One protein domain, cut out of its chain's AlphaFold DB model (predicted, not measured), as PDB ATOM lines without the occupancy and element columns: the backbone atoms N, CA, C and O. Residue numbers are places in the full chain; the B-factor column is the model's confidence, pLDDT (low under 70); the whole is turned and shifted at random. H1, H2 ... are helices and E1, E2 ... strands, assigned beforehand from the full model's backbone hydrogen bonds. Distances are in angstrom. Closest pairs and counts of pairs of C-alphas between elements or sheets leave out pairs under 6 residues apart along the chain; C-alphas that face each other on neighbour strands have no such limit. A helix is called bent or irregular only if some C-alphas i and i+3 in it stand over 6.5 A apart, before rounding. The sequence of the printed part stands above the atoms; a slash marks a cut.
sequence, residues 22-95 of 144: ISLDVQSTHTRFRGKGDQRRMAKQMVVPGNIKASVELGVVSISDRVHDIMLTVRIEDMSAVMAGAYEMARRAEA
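AT A GLANCE: This is residues 22 to 95 of the 144 residues of an uncharacterized protein of Acetatifactor muris (UniProt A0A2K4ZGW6). Picture a twisted sheet of four strands with one helix, H1, sticking out from it as a free arm along its residues 81 to 95. The long, bent hairpin of E1 and E2 runs on well past the short strands E3 and E4, which lie side by side next to the last part of E2, and H1 follows directly on E4. The printed part has 74 residues with four named strands and then one named helix, in the order E1, E2, E3, E4, H1; the sheet's order is E1 - E2 - E3 - E4, all antiparallel, and the class is mixed, helices and strands. The whole is loose, with a radius of gyration of the C-alphas of 15.0 A and spans of 35 by 34 by 23 A.

IN THESE COORDINATES: Find C-alpha 22 at (176.328, 156.859, 181.589); from there E1, residues 22 to 34, runs 33.7 A and bends by 70 degrees at residue 25. E2, residues 41 to 55, covers 33.6 A and bends by 90 degrees at residue 44. Next come E3, residues 60 to 65, 16.8 A long, and E4, residues 70 to 75, 17.1 A long. H1, residues 76 to 95, runs 28.4 A from C-alpha 76 at (165.307, 154.469, 177.713) to C-alpha 95 at (174.210, 133.009, 161.433).

HOW THE PARTS SIT: Begin with the sheet, a meander, each strand the antiparallel neighbour of the one before. In the hairpin of E1 and E2, look at N 22 and O 54, 3.0 A apart, and N 34 and O 41, also 3.0 A, both within hydrogen-bond range. E3 pairs with residues 50 to 55 of E2 in a second hairpin; there N 53 and O 62 are within hydrogen-bond range at 2.9 A. In the hairpin of E3 and E4, N 61 and O 74 are within range at 2.8 A. The edge strands E1 and E4 are apart. H1 is on the sheet but only grazes it, with its residues 76 to 80; the closest C-alphas of E3 and H1 are those of Val 60 and Ile 76, 4.9 A apart. Within H1, every O i to N i+4 pair is within hydrogen-bond range.

THE WHOLE: The two C-alphas farthest apart are those of Gln 39 and Glu 57, at 40.5 A. The printed part has no cut. The link from E1 to E2 is short, the other three are tight. The mean pLDDT of the printed part is 92.8, and no printed residue of this model is under 70.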
ATOM      1  N   ILE A  22     175.297 157.525 182.398       88.25
ATOM      2  CA  ILE A  22     176.328 156.859 181.589       88.25
ATOM      3  C   ILE A  22     176.578 157.719 180.352       88.25
ATOM      4  O   ILE A  22     175.625 158.177 179.720       88.25
ATOM      5  N   SER A  23     177.845 157.926 179.978       91.25
ATOM      6  CA  SER A  23     178.202 158.688 178.781       91.25
ATOM      7  C   SER A  23     179.225 157.971 177.908       91.25
ATOM      8  O   SER A  23     180.144 157.331 178.414       91.25
ATOM      9  N   LEU A  24     179.064 158.109 176.591       91.88
ATOM     10  CA  LEU A  24     179.970 157.588 175.578       91.88
ATOM     11  C   LEU A  24     180.170 158.625 174.469       91.88
ATOM     12  O   LEU A  24     179.210 159.068 173.835       91.88
ATOM     13  N   ASP A  25     181.425 158.975 174.207       92.38
ATOM     14  CA  ASP A  25     181.800 159.751 173.027       92.38
ATOM     15  C   ASP A  25     181.873 158.832 171.802       92.38
ATOM     16  O   ASP A  25     182.452 157.747 171.850       92.38
ATOM     17  N   VAL A  26     181.265 159.266 170.698       93.38
ATOM     18  CA  VAL A  26     181.089 158.456 169.486       93.38
ATOM     19  C   VAL A  26     181.387 159.267 168.228       93.38
ATOM     20  O   VAL A  26     181.242 160.488 168.207       93.38
ATOM     21  N   GLN A  27     181.744 158.592 167.136       94.31
ATOM     22  CA  GLN A  27     181.674 159.184 165.797       94.31
ATOM     23  C   GLN A  27     180.282 158.914 165.231       94.31
ATOM     24  O   GLN A  27     179.919 157.774 164.956       94.31
ATOM     25  N   SER A  28     179.485 159.969 165.112       90.94
ATOM     26  CA  SER A  28     178.114 159.914 164.613       90.94
ATOM     27  C   SER A  28     178.059 160.337 163.153       90.94
ATOM     28  O   SER A  28     178.932 161.037 162.652       90.94
ATOM     29  N   THR A  29     177.003 159.938 162.456       92.38
ATOM     30  CA  THR A  29     176.738 160.397 161.093       92.38
ATOM     31  C   THR A  29     175.539 161.337 161.101       92.38
ATOM     32  O   THR A  29     174.422 160.918 161.391       92.38
ATOM     33  N   HIS A  30     175.751 162.599 160.734       90.62
ATOM     34  CA  HIS A  30     174.674 163.560 160.515       90.62
ATOM     35  C   HIS A  30     174.235 163.515 159.051       90.62
ATOM     36  O   HIS A  30     174.954 163.947 158.144       90.62
ATOM     37  N   THR A  31     173.009 163.045 158.829       92.25
ATOM     38  CA  THR A  31     172.354 163.058 157.520       92.25
ATOM     39  C   THR A  31     171.357 164.210 157.406       92.25
ATOM     40  O   THR A  31     170.323 164.239 158.072       92.25
ATOM     41  N   ARG A  32     171.638 165.165 156.518       91.50
ATOM     42  CA  ARG A  32     170.741 166.276 156.194       91.50
ATOM     43  C   ARG A  32     169.822 165.886 155.044       91.50
ATOM     44  O   ARG A  32     170.282 165.535 153.957       91.50
ATOM     45  N   PHE A  33     168.523 166.052 155.252       93.31
ATOM     46  CA  PHE A  33     167.501 165.851 154.226       93.31
ATOM     47  C   PHE A  33     167.059 167.190 153.619       93.31
ATOM     48  O   PHE A  33     167.104 168.230 154.279       93.31
ATOM     49  N   ARG A  34     166.630 167.174 152.353       94.19
ATOM     50  CA  ARG A  34     165.976 168.305 151.669       94.19
ATOM     51  C   ARG A  34     164.659 167.836 151.049       94.19
ATOM     52  O   ARG A  34     164.553 166.679 150.653       94.19
ATOM     53  N   GLY A  35     163.690 168.743 150.930       92.44
ATOM     54  CA  GLY A  35     162.334 168.440 150.453       92.44
ATOM     55  C   GLY A  35     161.340 168.180 151.593       92.44
ATOM     56  O   GLY A  35     161.698 168.277 152.767       92.44
ATOM     57  N   LYS A  36     160.082 167.887 151.242       92.19
ATOM     58  CA  LYS A  36     158.980 167.558 152.166       92.19
ATOM     59  C   LYS A  36     158.192 166.361 151.624       92.19
ATOM     60  O   LYS A  36     158.161 166.171 150.410       92.19
ATOM     61  N   GLY A  37     157.551 165.600 152.515       91.44
ATOM     62  CA  GLY A  37     156.746 164.426 152.151       91.44
ATOM     63  C   GLY A  37     157.534 163.435 151.294       91.44
ATOM     64  O   GLY A  37     158.711 163.187 151.561       91.44
ATOM     65  N   ASP A  38     156.908 162.964 150.222       90.31
ATOM     66  CA  ASP A  38     157.467 161.951 149.314       90.31
ATOM     67  C   ASP A  38     158.658 162.455 148.483       90.31
ATOM     68  O   ASP A  38     159.436 161.671 147.952       90.31
ATOM     69  N   GLN A  39     158.864 163.774 148.402       91.50
ATOM     70  CA  GLN A  39     160.028 164.366 147.732       91.50
ATOM     71  C   GLN A  39     161.239 164.529 148.667       91.50
ATOM     72  O   GLN A  39     162.239 165.158 148.298       91.50
ATOM     73  N   ARG A  40     161.161 164.024 149.908       93.31
ATOM     74  CA  ARG A  40     162.263 164.101 150.870       93.31
ATOM     75  C   ARG A  40     163.394 163.172 150.434       93.31
ATOM     76  O   ARG A  40     163.263 161.956 150.462       93.31
ATOM     77  N   ARG A  41     164.548 163.757 150.111       93.31
ATOM     78  CA  ARG A  41     165.761 163.022 149.729       93.31
ATOM     79  C   ARG A  41     166.951 163.394 150.598       93.31
ATOM     80  O   ARG A  41     167.024 164.503 151.141       93.31
ATOM     81  N   MET A  42     167.893 162.464 150.716       93.81
ATOM     82  CA  MET A  42     169.176 162.724 151.357       93.81
ATOM     83  C   MET A  42     169.944 163.774 150.551       93.81
ATOM     84  O   MET A  42     170.086 163.656 149.337       93.81
ATOM     85  N   ALA A  43     170.408 164.825 151.222       93.81
ATOM     86  CA  ALA A  43     171.127 165.925 150.585       93.81
ATOM     87  C   ALA A  43     172.612 165.949 150.943       93.81
ATOM     88  O   ALA A  43     173.429 166.351 150.120       93.81
ATOM     89  N   LYS A  44     172.960 165.579 152.178       92.38
ATOM     90  CA  LYS A  44     174.347 165.516 152.645       92.38
ATOM     91  C   LYS A  44     174.452 164.535 153.803       92.38
ATOM     92  O   LYS A  44     173.545 164.487 154.627       92.38
ATOM     93  N   GLN A  45     175.571 163.834 153.888       93.44
ATOM     94  CA  GLN A  45     175.930 162.985 155.014       93.44
ATOM     95  C   GLN A  45     177.347 163.356 155.455       93.44
ATOM     96  O   GLN A  45     178.217 163.572 154.610       93.44
ATOM     97  N   MET A  46     177.562 163.525 156.756       93.56
ATOM     98  CA  MET A  46     178.852 163.918 157.325       93.56
ATOM     99  C   MET A  46     179.110 163.129 158.599       93.56
ATOM    100  O   MET A  46     178.192 162.950 159.395       93.56
ATOM    101  N   VAL A  47     180.354 162.706 158.804       94.19
ATOM    102  CA  VAL A  47     180.789 162.168 160.093       94.19
ATOM    103  C   VAL A  47     181.084 163.340 161.022       94.19
ATOM    104  O   VAL A  47     181.767 164.288 160.633       94.19
ATOM    105  N   VAL A  48     180.528 163.291 162.224       93.19
ATOM    106  CA  VAL A  48     180.635 164.330 163.244       93.19
ATOM    107  C   VAL A  48     180.924 163.691 164.602       93.19
ATOM    108  O   VAL A  48     180.358 162.638 164.915       93.19
ATOM    109  N   PRO A  49     181.766 164.310 165.443       93.50
ATOM    110  CA  PRO A  49     181.883 163.897 166.829       93.50
ATOM    111  C   PRO A  49     180.533 164.089 167.524       93.50
ATOM    112  O   PRO A  49     179.941 165.171 167.503       93.50
ATOM    113  N   GLY A  50     180.053 163.021 168.143       92.94
ATOM    114  CA  GLY A  50     178.818 163.000 168.901       92.94
ATOM    115  C   GLY A  50     179.027 162.462 170.306       92.94
ATOM    116  O   GLY A  50     180.100 161.975 170.666       92.94
ATOM    117  N   ASN A  51     177.980 162.559 171.110       92.69
ATOM    118  CA  ASN A  51     177.981 162.060 172.472       92.69
ATOM    119  C   ASN A  51     176.621 161.451 172.806       92.69
ATOM    120  O   ASN A  51     175.584 162.056 172.534       92.69
ATOM    121  N   ILE A  52     176.649 160.255 173.382       93.50
ATOM    122  CA  ILE A  52     175.469 159.556 173.877       93.50
ATOM    123  C   ILE A  52     175.495 159.633 175.400       93.50
ATOM    124  O   ILE A  52     176.520 159.340 176.021       93.50
ATOM    125  N   LYS A  53     174.380 160.039 176.007       92.88
ATOM    126  CA  LYS A  53     174.207 160.122 177.462       92.88
ATOM    127  C   LYS A  53     172.905 159.457 177.860       92.88
ATOM    128  O   LYS A  53     171.896 159.679 177.211       92.88
ATOM    129  N   ALA A  54     172.904 158.680 178.931       93.56
ATOM    130  CA  ALA A  54     171.686 158.135 179.519       93.56
ATOM    131  C   ALA A  54     171.593 158.573 180.976       93.56
ATOM    132  O   ALA A  54     172.558 158.371 181.701       93.56
ATOM    133  N   SER A  55     170.470 159.158 181.393       93.06
ATOM    134  CA  SER A  55     170.146 159.428 182.802       93.06
ATOM    135  C   SER A  55     169.214 158.338 183.301       93.06
ATOM    136  O   SER A  55     168.160 158.105 182.702       93.06
ATOM    137  N   VAL A  56     169.599 157.676 184.388       88.06
ATOM    138  CA  VAL A  56     168.829 156.574 184.966       88.06
ATOM    139  C   VAL A  56     167.616 157.118 185.711       88.06
ATOM    140  O   VAL A  56     166.507 156.635 185.507       88.06
ATOM    141  N   GLU A  57     167.809 158.159 186.516       89.62
ATOM    142  CA  GLU A  57     166.767 158.817 187.301       89.62
ATOM    143  C   GLU A  57     165.701 159.448 186.403       89.62
ATOM    144  O   GLU A  57     164.506 159.287 186.646       89.62
ATOM    145  N   LEU A  58     166.118 160.117 185.325       90.44
ATOM    146  CA  LEU A  58     165.183 160.720 184.372       90.44
ATOM    147  C   LEU A  58     164.608 159.702 183.376       90.44
ATOM    148  O   LEU A  58     163.652 160.022 182.671       90.44
ATOM    149  N   GLY A  59     165.179 158.497 183.282       94.00
ATOM    150  CA  GLY A  59     164.712 157.446 182.376       94.00
ATOM    151  C   GLY A  59     164.886 157.779 180.890       94.00
ATOM    152  O   GLY A  59     164.107 157.308 180.055       94.00
ATOM    153  N   VAL A  60     165.883 158.597 180.534       95.00
ATOM    154  CA  VAL A  60     166.096 159.086 179.158       95.00
ATOM    155  C   VAL A  60     167.500 158.814 178.639       95.00
ATOM    156  O   VAL A  60     168.469 158.788 179.391       95.00
ATOM    157  N   VAL A  61     167.605 158.666 177.320       95.31
ATOM    158  CA  VAL A  61     168.861 158.641 176.571       95.31
ATOM    159  C   VAL A  61     168.856 159.761 175.540       95.31
ATOM    160  O   VAL A  61     167.851 160.002 174.870       95.31
ATOM    161  N   SER A  62     169.979 160.453 175.412       93.75
ATOM    162  CA  SER A  62     170.187 161.516 174.449       93.75
ATOM    163  C   SER A  62     171.382 161.237 173.548       93.75
ATOM    164  O   SER A  62     172.379 160.650 173.962       93.75
ATOM    165  N   ILE A  63     171.262 161.659 172.292       94.31
ATOM    166  CA  ILE A  63     172.316 161.618 171.280       94.31
ATOM    167  C   ILE A  63     172.543 163.051 170.820       94.31
ATOM    168  O   ILE A  63     171.618 163.711 170.342       94.31
ATOM    169  N   SER A  64     173.771 163.525 170.980       92.62
ATOM    170  CA  SER A  64     174.169 164.901 170.695       92.62
ATOM    171  C   SER A  64     175.122 164.946 169.510       92.62
ATOM    172  O   SER A  64     176.136 164.252 169.513       92.62
ATOM    173  N   ASP A  65     174.830 165.800 168.536       91.62
ATOM    174  CA  ASP A  65     175.772 166.271 167.524       91.62
ATOM    175  C   ASP A  65     176.449 167.540 168.057       91.62
ATOM    176  O   ASP A  65     175.830 168.604 168.120       91.62
ATOM    177  N   ARG A  66     177.725 167.420 168.450       84.62
ATOM    178  CA  ARG A  66     178.493 168.524 169.051       84.62
ATOM    179  C   ARG A  66     178.890 169.606 168.043       84.62
ATOM    180  O   ARG A  66     179.328 170.672 168.453       84.62
ATOM    181  N   VAL A  67     178.798 169.337 166.739       88.25
ATOM    182  CA  VAL A  67     179.184 170.293 165.686       88.25
ATOM    183  C   VAL A  67     178.017 171.200 165.314       88.25
ATOM    184  O   VAL A  67     178.226 172.360 164.969       88.25
ATOM    185  N   HIS A  68     176.798 170.668 165.351       88.31
ATOM    186  CA  HIS A  68     175.599 171.383 164.916       88.31
ATOM    187  C   HIS A  68     174.689 171.813 166.072       88.31
ATOM    188  O   HIS A  68     173.615 172.344 165.802       88.31
ATOM    189  N   ASP A  69     175.096 171.575 167.322       87.50
ATOM    190  CA  ASP A  69     174.336 171.885 168.541       87.50
ATOM    191  C   ASP A  69     172.918 171.281 168.539       87.50
ATOM    192  O   ASP A  69     171.936 171.908 168.940       87.50
ATOM    193  N   ILE A  70     172.801 170.037 168.065       88.44
ATOM    194  CA  ILE A  70     171.535 169.294 168.014       88.44
ATOM    195  C   ILE A  70     171.600 168.140 169.007       88.44
ATOM    196  O   ILE A  70     172.539 167.350 168.983       88.44
ATOM    197  N   MET A  71     170.563 167.993 169.830       90.94
ATOM    198  CA  MET A  71     170.390 166.848 170.720       90.94
ATOM    199  C   MET A  71     169.004 166.242 170.521       90.94
ATOM    200  O   MET A  71     167.993 166.943 170.562       90.94
ATOM    201  N   LEU A  72     168.960 164.928 170.330       93.06
ATOM    202  CA  LEU A  72     167.725 164.151 170.336       93.06
ATOM    203  C   LEU A  72     167.660 163.375 171.640       93.06
ATOM    204  O   LEU A  72     168.627 162.708 171.988       93.06
ATOM    205  N   THR A  73     166.533 163.457 172.342       94.88
ATOM    206  CA  THR A  73     166.309 162.750 173.609       94.88
ATOM    207  C   THR A  73     165.081 161.867 173.482       94.88
ATOM    208  O   THR A  73     164.051 162.308 172.973       94.88
ATOM    209  N   VAL A  74     165.191 160.628 173.944       96.56
ATOM    210  CA  VAL A  74     164.105 159.642 173.961       96.56
ATOM    211  C   VAL A  74     164.098 158.896 175.291       96.56
ATOM    212  O   VAL A  74     165.075 158.943 176.041       96.56
ATOM    213  N   ARG A  75     163.006 158.194 175.600       97.12
ATOM    214  CA  ARG A  75     162.951 157.346 176.796       97.12
ATOM    215  C   ARG A  75     163.837 156.117 176.615       97.12
ATOM    216  O   ARG A  75     163.936 155.574 175.514       97.12
ATOM    217  N   ILE A  76     164.454 155.667 177.707       95.38
ATOM    218  CA  ILE A  76     165.307 154.469 177.713       95.38
ATOM    219  C   ILE A  76     164.514 153.242 177.256       95.38
ATOM    220  O   ILE A  76     165.020 152.471 176.448       95.38
ATOM    221  N   GLU A  77     163.263 153.100 177.704       96.25
ATOM    222  CA  GLU A  77     162.369 152.003 177.307       96.25
ATOM    223  C   GLU A  77     162.232 151.911 175.782       96.25
ATOM    224  O   GLU A  77     162.506 150.863 175.194       96.25
ATOM    225  N   ASP A  78     161.904 153.029 175.132       97.69
ATOM    226  CA  ASP A  78     161.652 153.074 173.692       97.69
ATOM    227  C   ASP A  78     162.937 152.775 172.895       97.69
ATOM    228  O   ASP A  78     162.921 151.976 171.956       97.69
ATOM    229  N   MET A  79     164.076 153.351 173.303       95.88
ATOM    230  CA  MET A  79     165.368 153.061 172.670       95.88
ATOM    231  C   MET A  79     165.774 151.594 172.864       95.88
ATOM    232  O   MET A  79     166.243 150.951 171.925       95.88
ATOM    233  N   SER A  80     165.579 151.045 174.065       95.62
ATOM    234  CA  SER A  80     165.952 149.666 174.389       95.62
ATOM    235  C   SER A  80     165.162 148.644 173.575       95.62
ATOM    236  O   SER A  80     165.749 147.689 173.071       95.62
ATOM    237  N   ALA A  81     163.864 148.882 173.362       97.38
ATOM    238  CA  ALA A  81     163.013 148.012 172.559       97.38
ATOM    239  C   ALA A  81     163.490 147.951 171.098       97.38
ATOM    240  O   ALA A  81     163.612 146.865 170.525       97.38
ATOM    241  N   VAL A  82     163.823 149.107 170.512       96.88
ATOM    242  CA  VAL A  82     164.341 149.191 169.137       96.88
ATOM    243  C   VAL A  82     165.701 148.503 169.020       96.88
ATOM    244  O   VAL A  82     165.907 147.705 168.106       96.88
ATOM    245  N   MET A  83     166.617 148.772 169.952       95.81
ATOM    246  CA  MET A  83     167.967 148.202 169.925       95.81
ATOM    247  C   MET A  83     167.960 146.686 170.137       95.81
ATOM    248  O   MET A  83     168.676 145.978 169.435       95.81
ATOM    249  N   ALA A  84     167.124 146.172 171.044       96.31
ATOM    250  CA  ALA A  84     166.971 144.734 171.253       96.31
ATOM    251  C   ALA A  84     166.453 144.033 169.987       96.31
ATOM    252  O   ALA A  84     167.012 143.021 169.568       96.31
ATOM    253  N   GLY A  85     165.432 144.605 169.335       96.75
ATOM    254  CA  GLY A  85     164.917 144.085 168.067       96.75
ATOM    255  C   GLY A  85     165.970 144.092 166.954       96.75
ATOM    256  O   GLY A  85     166.147 143.086 166.267       96.75
ATOM    257  N   ALA A  86     166.708 145.196 166.810       96.44
ATOM    258  CA  ALA A  86     167.773 145.318 165.817       96.44
ATOM    259  C   ALA A  86     168.921 144.324 166.064       96.44
ATOM    260  O   ALA A  86     169.393 143.686 165.124       96.44
ATOM    261  N   TYR A  87     169.342 144.156 167.321       95.31
ATOM    262  CA  TYR A  87     170.413 143.233 167.698       95.31
ATOM    263  C   TYR A  87     170.050 141.772 167.407       95.31
ATOM    264  O   TYR A  87     170.850 141.033 166.835       95.31
ATOM    265  N   GLU A  88     168.823 141.358 167.735       95.00
ATOM    266  CA  GLU A  88     168.342 140.007 167.426       95.00
ATOM    267  C   GLU A  88     168.313 139.726 165.918       95.00
ATOM    268  O   GLU A  88     168.695 138.636 165.488       95.00
ATOM    269  N   MET A  89     167.906 140.705 165.102       95.00
ATOM    270  CA  MET A  89     167.936 140.574 163.641       95.00
ATOM    271  C   MET A  89     169.365 140.485 163.099       95.00
ATOM    272  O   MET A  89     169.641 139.622 162.267       95.00
ATOM    273  N   ALA A  90     170.278 141.328 163.590       93.00
ATOM    274  CA  ALA A  90     171.681 141.311 163.174       93.00
ATOM    275  C   ALA A  90     172.336 139.951 163.456       93.00
ATOM    276  O   ALA A  90     172.934 139.355 162.563       93.00
ATOM    277  N   ARG A  91     172.126 139.401 164.658       93.94
ATOM    278  CA  ARG A  91     172.658 138.088 165.047       93.94
ATOM    279  C   ARG A  91     172.154 136.948 164.154       93.94
ATOM    280  O   ARG A  91     172.901 136.019 163.863       93.94
ATOM    281  N   ARG A  92     170.885 136.987 163.731       92.56
ATOM    282  CA  ARG A  92     170.327 135.979 162.809       92.56
ATOM    283  C   ARG A  92     170.946 136.082 161.419       92.56
ATOM    284  O   ARG A  92     171.320 135.058 160.861       92.56
ATOM    285  N   ALA A  93     171.110 137.300 160.907       91.38
ATOM    286  CA  ALA A  93     171.743 137.529 159.612       91.38
ATOM    287  C   ALA A  93     173.200 137.026 159.581       91.38
ATOM    288  O   ALA A  93     173.623 136.436 158.592       91.38
ATOM    289  N   GLU A  94     173.951 137.197 160.674       87.56
ATOM    290  CA  GLU A  94     175.306 136.642 160.806       87.56
ATOM    291  C   GLU A  94     175.318 135.105 160.796       87.56
ATOM    292  O   GLU A  94     176.194 134.498 160.180       87.56
ATOM    293  N   ALA A  95     174.334 134.465 161.435       83.38
ATOM    294  CA  ALA A  95     174.210 133.009 161.433       83.38
ATOM    295  C   ALA A  95     173.845 132.459 160.040       83.38
ATOM    296  O   ALA A  95     174.407 131.453 159.614       83.38
TER     297      ALA A  95